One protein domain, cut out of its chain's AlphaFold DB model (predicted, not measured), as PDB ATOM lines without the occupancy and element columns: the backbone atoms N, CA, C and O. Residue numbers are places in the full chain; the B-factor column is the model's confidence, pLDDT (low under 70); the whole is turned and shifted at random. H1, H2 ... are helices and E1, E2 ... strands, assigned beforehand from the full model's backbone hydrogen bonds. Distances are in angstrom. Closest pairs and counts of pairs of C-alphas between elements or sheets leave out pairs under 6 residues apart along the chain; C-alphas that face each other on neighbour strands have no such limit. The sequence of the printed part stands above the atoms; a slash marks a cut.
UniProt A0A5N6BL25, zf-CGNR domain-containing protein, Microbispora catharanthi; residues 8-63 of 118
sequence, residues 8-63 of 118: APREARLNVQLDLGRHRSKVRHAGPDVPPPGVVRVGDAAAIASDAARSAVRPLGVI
ATOM      1  N   ALA A   8      36.229  29.705  22.180       67.12
ATOM      2  CA  ALA A   8      35.675  30.847  22.898       67.12
ATOM      3  C   ALA A   8      34.361  31.302  22.223       67.12
ATOM      4  O   ALA A   8      34.246  31.204  20.997       67.12
ATOM      5  N   PRO A   9      33.378  31.877  22.947       71.25
ATOM      6  CA  PRO A   9      32.071  32.215  22.369       71.25
ATOM      7  C   PRO A   9      32.141  33.058  21.085       71.25
ATOM      8  O   PRO A   9      31.328  32.887  20.179       71.25
ATOM      9  N   ARG A  10      33.137  33.947  20.962       70.19
ATOM     10  CA  ARG A  10      33.379  34.745  19.743       70.19
ATOM     11  C   ARG A  10      33.831  33.895  18.544       70.19
ATOM     12  O   ARG A  10      33.410  34.161  17.425       70.19
ATOM     13  N   GLU A  11      34.668  32.889  18.779       69.25
ATOM     14  CA  GLU A  11      35.242  32.009  17.753       69.25
ATOM     15  C   GLU A  11      34.194  31.009  17.279       69.25
ATOM     16  O   GLU A  11      34.011  30.833  16.077       69.25
ATOM     17  N   ALA A  12      33.411  30.456  18.210       69.94
ATOM     18  CA  ALA A  12      32.246  29.639  17.888       69.94
ATOM     19  C   ALA A  12      31.262  30.404  16.985       69.94
ATOM     20  O   ALA A  12      30.825  29.891  15.956       69.94
ATOM     21  N   ARG A  13      30.958  31.669  17.320       70.56
ATOM     22  CA  ARG A  13      30.099  32.535  16.492       70.56
ATOM     23  C   ARG A  13      30.681  32.774  15.100       70.56
ATOM     24  O   ARG A  13      29.928  32.733  14.130       70.56
ATOM     25  N   LEU A  14      31.987  33.025  14.997       69.94
ATOM     26  CA  LEU A  14      32.652  33.269  13.717       69.94
ATOM     27  C   LEU A  14      32.610  32.028  12.814       69.94
ATOM     28  O   LEU A  14      32.221  32.150  11.655       69.94
ATOM     29  N   ASN A  15      32.927  30.847  13.350       72.44
ATOM     30  CA  ASN A  15      32.894  29.586  12.602       72.44
ATOM     31  C   ASN A  15      31.483  29.273  12.099       72.44
ATOM     32  O   ASN A  15      31.286  29.038  10.909       72.44
ATOM     33  N   VAL A  16      30.481  29.401  12.975       72.38
ATOM     34  CA  VAL A  16      29.076  29.252  12.586       72.38
ATOM     35  C   VAL A  16      28.713  30.247  11.479       72.38
ATOM     36  O   VAL A  16      28.080  29.878  10.497       72.38
ATOM     37  N   GLN A  17      29.131  31.511  11.570       72.75
ATOM     38  CA  GLN A  17      28.823  32.500  10.536       72.75
ATOM     39  C   GLN A  17      29.470  32.174   9.178       72.75
ATOM     40  O   GLN A  17      28.847  32.426   8.140       72.75
ATOM     41  N   LEU A  18      30.680  31.604   9.178       72.25
ATOM     42  CA  LEU A  18      31.372  31.144   7.971       72.25
ATOM     43  C   LEU A  18      30.637  29.972   7.307       72.25
ATOM     44  O   LEU A  18      30.343  30.059   6.112       72.25
ATOM     45  N   ASP A  19      30.259  28.942   8.068       73.62
ATOM     46  CA  ASP A  19      29.517  27.777   7.554       73.62
ATOM     47  C   ASP A  19      28.175  28.187   6.947       73.62
ATOM     48  O   ASP A  19      27.817  27.805   5.829       73.62
ATOM     49  N   LEU A  20      27.462  29.070   7.649       72.44
ATOM     50  CA  LEU A  20      26.200  29.614   7.174       72.44
ATOM     51  C   LEU A  20      26.393  30.434   5.900       72.44
ATOM     52  O   LEU A  20      25.504  30.458   5.058       72.44
ATOM     53  N   GLY A  21      27.533  31.109   5.721       72.88
ATOM     54  CA  GLY A  21      27.865  31.952   4.566       72.88
ATOM     55  C   GLY A  21      27.733  31.269   3.200       72.88
ATOM     56  O   GLY A  21      27.457  31.963   2.217       72.88
ATOM     57  N   ARG A  22      27.862  29.935   3.156       77.81
ATOM     58  CA  ARG A  22      27.827  29.109   1.939       77.81
ATOM     59  C   ARG A  22      26.444  29.029   1.289       77.81
ATOM     60  O   ARG A  22      26.359  28.985   0.065       77.81
ATOM     61  N   HIS A  23      25.371  29.068   2.079       80.88
ATOM     62  CA  HIS A  23      24.001  28.993   1.569       80.88
ATOM     63  C   HIS A  23      23.276  30.326   1.803       80.88
ATOM     64  O   HIS A  23      23.093  30.796   2.933       80.88
ATOM     65  N   ARG A  24      22.899  30.997   0.711       80.25
ATOM     66  CA  ARG A  24      22.227  32.304   0.749       80.25
ATOM     67  C   ARG A  24      20.889  32.239   0.033       80.25
ATOM     68  O   ARG A  24      20.827  31.898  -1.145       80.25
ATOM     69  N   SER A  25      19.838  32.641   0.736       85.44
ATOM     70  CA  SER A  25      18.529  32.875   0.134       85.44
ATOM     71  C   SER A  25      18.567  34.123  -0.747       85.44
ATOM     72  O   SER A  25      19.230  35.112  -0.424       85.44
ATOM     73  N   LYS A  26      17.800  34.115  -1.839       86.50
ATOM     74  CA  LYS A  26      17.534  35.322  -2.628       86.50
ATOM     75  C   LYS A  26      16.446  36.129  -1.929       86.50
ATOM     76  O   LYS A  26      15.378  35.594  -1.637       86.50
ATOM     77  N   VAL A  27      16.714  37.407  -1.674       85.19
ATOM     78  CA  VAL A  27      15.739  38.355  -1.120       85.19
ATOM     79  C   VAL A  27      14.987  39.013  -2.272       85.19
ATOM     80  O   VAL A  27      15.600  39.482  -3.227       85.19
ATOM     81  N   ARG A  28      13.662  39.042  -2.183       84.62
ATOM     82  CA  ARG A  28      12.771  39.735  -3.115       84.62
ATOM     83  C   ARG A  28      11.835  40.627  -2.313       84.62
ATOM     84  O   ARG A  28      11.502  40.298  -1.176       84.62
ATOM     85  N   HIS A  29      11.391  41.729  -2.897       81.31
ATOM     86  CA  HIS A  29      10.246  42.439  -2.343       81.31
ATOM     87  C   HIS A  29       9.018  41.543  -2.458       81.31
ATOM     88  O   HIS A  29       8.820  40.889  -3.484       81.31
ATOM     89  N   ALA A  30       8.243  41.469  -1.381       80.25
ATOM     90  CA  ALA A  30       6.942  40.837  -1.434       80.25
ATOM     91  C   ALA A  30       6.073  41.616  -2.432       80.25
ATOM     92  O   ALA A  30       6.133  42.849  -2.471       80.25
ATOM     93  N   GLY A  31       5.329  40.894  -3.272       76.69
ATOM     94  CA  GLY A  31       4.366  41.510  -4.175       76.69
ATOM     95  C   GLY A  31       3.270  42.250  -3.396       76.69
ATOM     96  O   GLY A  31       3.152  42.083  -2.178       76.69
ATOM     97  N   PRO A  32       2.459  43.079  -4.076       76.00
ATOM     98  CA  PRO A  32       1.372  43.831  -3.436       76.00
ATOM     99  C   PRO A  32       0.323  42.928  -2.756       76.00
ATOM    100  O   PRO A  32      -0.476  43.407  -1.957       76.00
ATOM    101  N   ASP A  33       0.335  41.631  -3.057       78.94
ATOM    102  CA  ASP A  33      -0.554  40.586  -2.557       78.94
ATOM    103  C   ASP A  33      -0.163  40.006  -1.184       78.94
ATOM    104  O   ASP A  33      -0.938  39.240  -0.612       78.94
ATOM    105  N   VAL A  34       0.995  40.372  -0.619       71.00
ATOM    106  CA  VAL A  34       1.463  39.866   0.685       71.00
ATOM    107  C   VAL A  34       1.493  40.993   1.729       71.00
ATOM    108  O   VAL A  34       2.453  41.767   1.774       71.00
ATOM    109  N   PRO A  35       0.474  41.098   2.607       66.62
ATOM    110  CA  PRO A  35       0.488  42.005   3.746       66.62
ATOM    111  C   PRO A  35       1.097  41.357   5.009       66.62
ATOM    112  O   PRO A  35       0.824  40.188   5.293       66.62
ATOM    113  N   PRO A  36       1.848  42.114   5.837       67.31
ATOM    114  CA  PRO A  36       2.306  43.488   5.608       67.31
ATOM    115  C   PRO A  36       3.412  43.555   4.535       67.31
ATOM    116  O   PRO A  36       4.092  42.549   4.320       67.31
ATOM    117  N   PRO A  37       3.641  44.727   3.897       68.25
ATOM    118  CA  PRO A  37       4.738  44.896   2.947       68.25
ATOM    119  C   PRO A  37       6.049  44.423   3.575       68.25
ATOM    120  O   PRO A  37       6.393  44.788   4.702       68.25
ATOM    121  N   GLY A  38       6.763  43.569   2.851       78.12
ATOM    122  CA  GLY A  38       7.891  42.846   3.412       78.12
ATOM    123  C   GLY A  38       8.859  42.339   2.362       78.12
ATOM    124  O   GLY A  38       8.757  42.632   1.171       78.12
ATOM    125  N   VAL A  39       9.833  41.569   2.829       83.88
ATOM    126  CA  VAL A  39      10.765  40.850   1.967       83.88
ATOM    127  C   VAL A  39      10.445  39.365   2.016       83.88
ATOM    128  O   VAL A  39      10.337  38.780   3.093       83.88
ATOM    129  N   VAL A  40      10.325  38.745   0.847       83.88
ATOM    130  CA  VAL A  40      10.239  37.292   0.712       83.88
ATOM    131  C   VAL A  40      11.641  36.768   0.457       83.88
ATOM    132  O   VAL A  40      12.365  37.278  -0.400       83.88
ATOM    133  N   ARG A  41      12.039  35.739   1.205       86.38
ATOM    134  CA  ARG A  41      13.283  35.016   0.946       86.38
ATOM    135  C   ARG A  41      12.973  33.659   0.350       86.38
ATOM    136  O   ARG A  41      12.140  32.934   0.880       86.38
ATOM    137  N   VAL A  42      13.660  33.329  -0.738       85.31
ATOM    138  CA  VAL A  42      13.508  32.049  -1.437       85.31
ATOM    139  C   VAL A  42      14.870  31.380  -1.547       85.31
ATOM    140  O   VAL A  42      15.857  32.021  -1.918       85.31
ATOM    141  N   GLY A  43      14.921  30.091  -1.239       87.00
ATOM    142  CA  GLY A  43      16.123  29.271  -1.296       87.00
ATOM    143  C   GLY A  43      15.784  27.799  -1.088       87.00
ATOM    144  O   GLY A  43      14.641  27.462  -0.777       87.00
ATOM    145  N   ASP A  44      16.775  26.935  -1.277       89.00
ATOM    146  CA  ASP A  44      16.670  25.527  -0.899       89.00
ATOM    147  C   ASP A  44      16.626  25.358   0.635       89.00
ATOM    148  O   ASP A  44      16.757  26.318   1.404       89.00
ATOM    149  N   ALA A  45      16.437  24.120   1.099       88.38
ATOM    150  CA  ALA A  45      16.375  23.822   2.528       88.38
ATOM    151  C   ALA A  45      17.638  24.282   3.283       88.38
ATOM    152  O   ALA A  45      17.534  24.766   4.410       88.38
ATOM    153  N   ALA A  46      18.814  24.193   2.658       86.38
ATOM    154  CA  ALA A  46      20.078  24.610   3.258       86.38
ATOM    155  C   ALA A  46      20.175  26.139   3.397       86.38
ATOM    156  O   ALA A  46      20.657  26.641   4.414       86.38
ATOM    157  N   ALA A  47      19.670  26.896   2.422       88.00
ATOM    158  CA  ALA A  47      19.584  28.350   2.469       88.00
ATOM    159  C   ALA A  47      18.595  28.828   3.543       88.00
ATOM    160  O   ALA A  47      18.924  29.731   4.316       88.00
ATOM    161  N   ILE A  48      17.431  28.179   3.655       86.38
ATOM    162  CA  ILE A  48      16.439  28.479   4.700       86.38
ATOM    163  C   ILE A  48      17.009  28.164   6.088       86.38
ATOM    164  O   ILE A  48      16.944  29.008   6.985       86.38
ATOM    165  N   ALA A  49      17.610  26.983   6.263       86.12
ATOM    166  CA  ALA A  49      18.271  26.603   7.509       86.12
ATOM    167  C   ALA A  49      19.384  27.596   7.864       86.12
ATOM    168  O   ALA A  49      19.499  28.019   9.016       86.12
ATOM    169  N   SER A  50      20.144  28.042   6.860       86.44
ATOM    170  CA  SER A  50      21.220  29.001   7.075       86.44
ATOM    171  C   SER A  50      20.704  30.364   7.536       86.44
ATOM    172  O   SER A  50      21.259  30.972   8.450       86.44
ATOM    173  N   ASP A  51      19.603  30.841   6.962       85.94
ATOM    174  CA  ASP A  51      18.958  32.083   7.386       85.94
ATOM    175  C   ASP A  51      18.350  32.002   8.787       85.94
ATOM    176  O   ASP A  51      18.454  32.966   9.559       85.94
ATOM    177  N   ALA A  52      17.735  30.869   9.132       83.56
ATOM    178  CA  ALA A  52      17.217  30.624  10.473       83.56
ATOM    179  C   ALA A  52      18.356  30.643  11.500       83.56
ATOM    180  O   ALA A  52      18.282  31.364  12.498       83.56
ATOM    181  N   ALA A  53      19.452  29.939  11.213       82.50
ATOM    182  CA  ALA A  53      20.623  29.897  12.075       82.50
ATOM    183  C   ALA A  53      21.301  31.272  12.206       82.50
ATOM    184  O   ALA A  53      21.557  31.706  13.328       82.50
ATOM    185  N   ARG A  54      21.484  32.042  11.119       79.31
ATOM    186  CA  ARG A  54      21.987  33.435  11.201       79.31
ATOM    187  C   ARG A  54      21.109  34.301  12.104       79.31
ATOM    188  O   ARG A  54      21.610  35.076  12.921       79.31
ATOM    189  N   SER A  55      19.791  34.156  11.973       80.75
ATOM    190  CA  SER A  55      18.823  34.903  12.784       80.75
ATOM    191  C   SER A  55      18.876  34.508  14.262       80.75
ATOM    192  O   SER A  55      18.615  35.357  15.113       80.75
ATOM    193  N   ALA A  56      19.245  33.260  14.571       76.50
ATOM    194  CA  ALA A  56      19.425  32.754  15.930       76.50
ATOM    195  C   ALA A  56      20.778  33.155  16.553       76.50
ATOM    196  O   ALA A  56      20.832  33.467  17.742       76.50
ATOM    197  N   VAL A  57      21.852  33.230  15.757       74.50
ATOM    198  CA  VAL A  57      23.204  33.604  16.218       74.50
ATOM    199  C   VAL A  57      23.285  35.056  16.676       74.50
ATOM    200  O   VAL A  57      23.931  35.345  17.680       74.50
ATOM    201  N   ARG A  58      22.607  35.989  15.994       69.00
ATOM    202  CA  ARG A  58      22.622  37.408  16.391       69.00
ATOM    203  C   ARG A  58      22.181  37.619  17.857       69.00
ATOM    204  O   ARG A  58      22.901  38.299  18.584       69.00
ATOM    205  N   PRO A  59      21.053  37.049  18.323       65.06
ATOM    206  CA  PRO A  59      20.701  37.031  19.737       65.06
ATOM    207  C   PRO A  59      21.767  36.358  20.605       65.06
ATOM    208  O   PRO A  59      22.181  36.975  21.576       65.06
ATOM    209  N   LEU A  60      22.267  35.170  20.238       65.19
ATOM    210  CA  LEU A  60      23.328  34.474  20.990       65.19
ATOM    211  C   LEU A  60      24.580  35.342  21.178       65.19
ATOM    212  O   LEU A  60      25.282  35.174  22.164       65.19
ATOM    213  N   GLY A  61      24.812  36.280  20.251       59.16
ATOM    214  CA  GLY A  61      25.779  37.380  20.243       59.16
ATOM    215  C   GLY A  61      25.776  38.309  21.464       59.16
ATOM    216  O   GLY A  61      26.820  38.731  21.963       59.16
ATOM    217  N   VAL A  62      24.569  38.664  21.892       57.84
ATOM    218  CA  VAL A  62      24.264  39.852  22.710       57.84
ATOM    219  C   VAL A  62      23.469  39.472  23.968       57.84
ATOM    220  O   VAL A  62      23.331  40.252  24.907       57.84
ATOM    221  N   ILE A  63      22.914  38.265  23.978       60.50
ATOM    222  CA  ILE A  63      22.090  37.697  25.030       60.50
ATOM    223  C   ILE A  63      22.973  36.724  25.811       60.50
ATOM    224  O   ILE A  63      23.374  35.696  25.279       60.50
TER     225      ILE A  63
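AT A GLANCE: This is residues 8 to 63 of the 118 residues of the protein "zf-CGNR domain-containing protein" of Microbispora catharanthi (UniProt A0A5N6BL25). Two helices, H1 and H2, lie side by side and run opposite ways, and a small two-stranded hairpin, E1 and E2, reaches away from them with its loop at the far end. The hairpin makes much of the length, and the helices form the other end. You have 56 residues, with two named helices and two named strands in the order H1, E1, E2, H2; the sheet, in order E1 - E2, is antiparallel and the class is mixed, helices and strands. The whole is loose, with a radius of gyration of the C-alphas of 13.7 A, and flat, spanning 45 by 24 by 13 A.

IN THESE COORDINATES: Find C-alpha 26 at (17.534, 35.322, -2.628); from there E1 runs through residues 26 to 29, 10.2 A. E2 is residues 39 to 42, 9.8 A. Look back to C-alpha 9 at (32.071, 32.215, 22.369), where H1, residues 9 to 21, begins its 18.3 A. H2, residues 45 to 62, covers 27.0 A and ends at C-alpha 62, (24.264, 39.852, 22.710).

HOW THE PARTS SIT: In the hairpin of E1 and E2, look for N 28 and O 40, 2.8 A apart, and N 42 and O 26, 3.0 A apart, both within hydrogen-bond range. The strands are antiparallel at 147 degrees. From E2 to H2, the closest C-alphas, those of Val 42 and Ile 48, are 7.7 A apart. H1 and H2 touch; their closest C-alphas, those of Leu 20 and Ser 50, are 5.0 A apart. They run opposite ways at a shallow tilt of 23 degrees. H1 and E2 are apart, as are E1 and H2. Every O i to N i+4 pair is within hydrogen-bond range in H1, and 12 of 14 are in H2.

THE WHOLE: The two C-alphas farthest apart, those of Ala 8 and Asp 33, are 45.3 A apart. The printed part has no cut, and no link is long. The mean pLDDT of the printed part is 76.8; look for values under 70 at residue 8, residues 11 to 12, residue 14, residues 35 to 37 and residues 58 to 63.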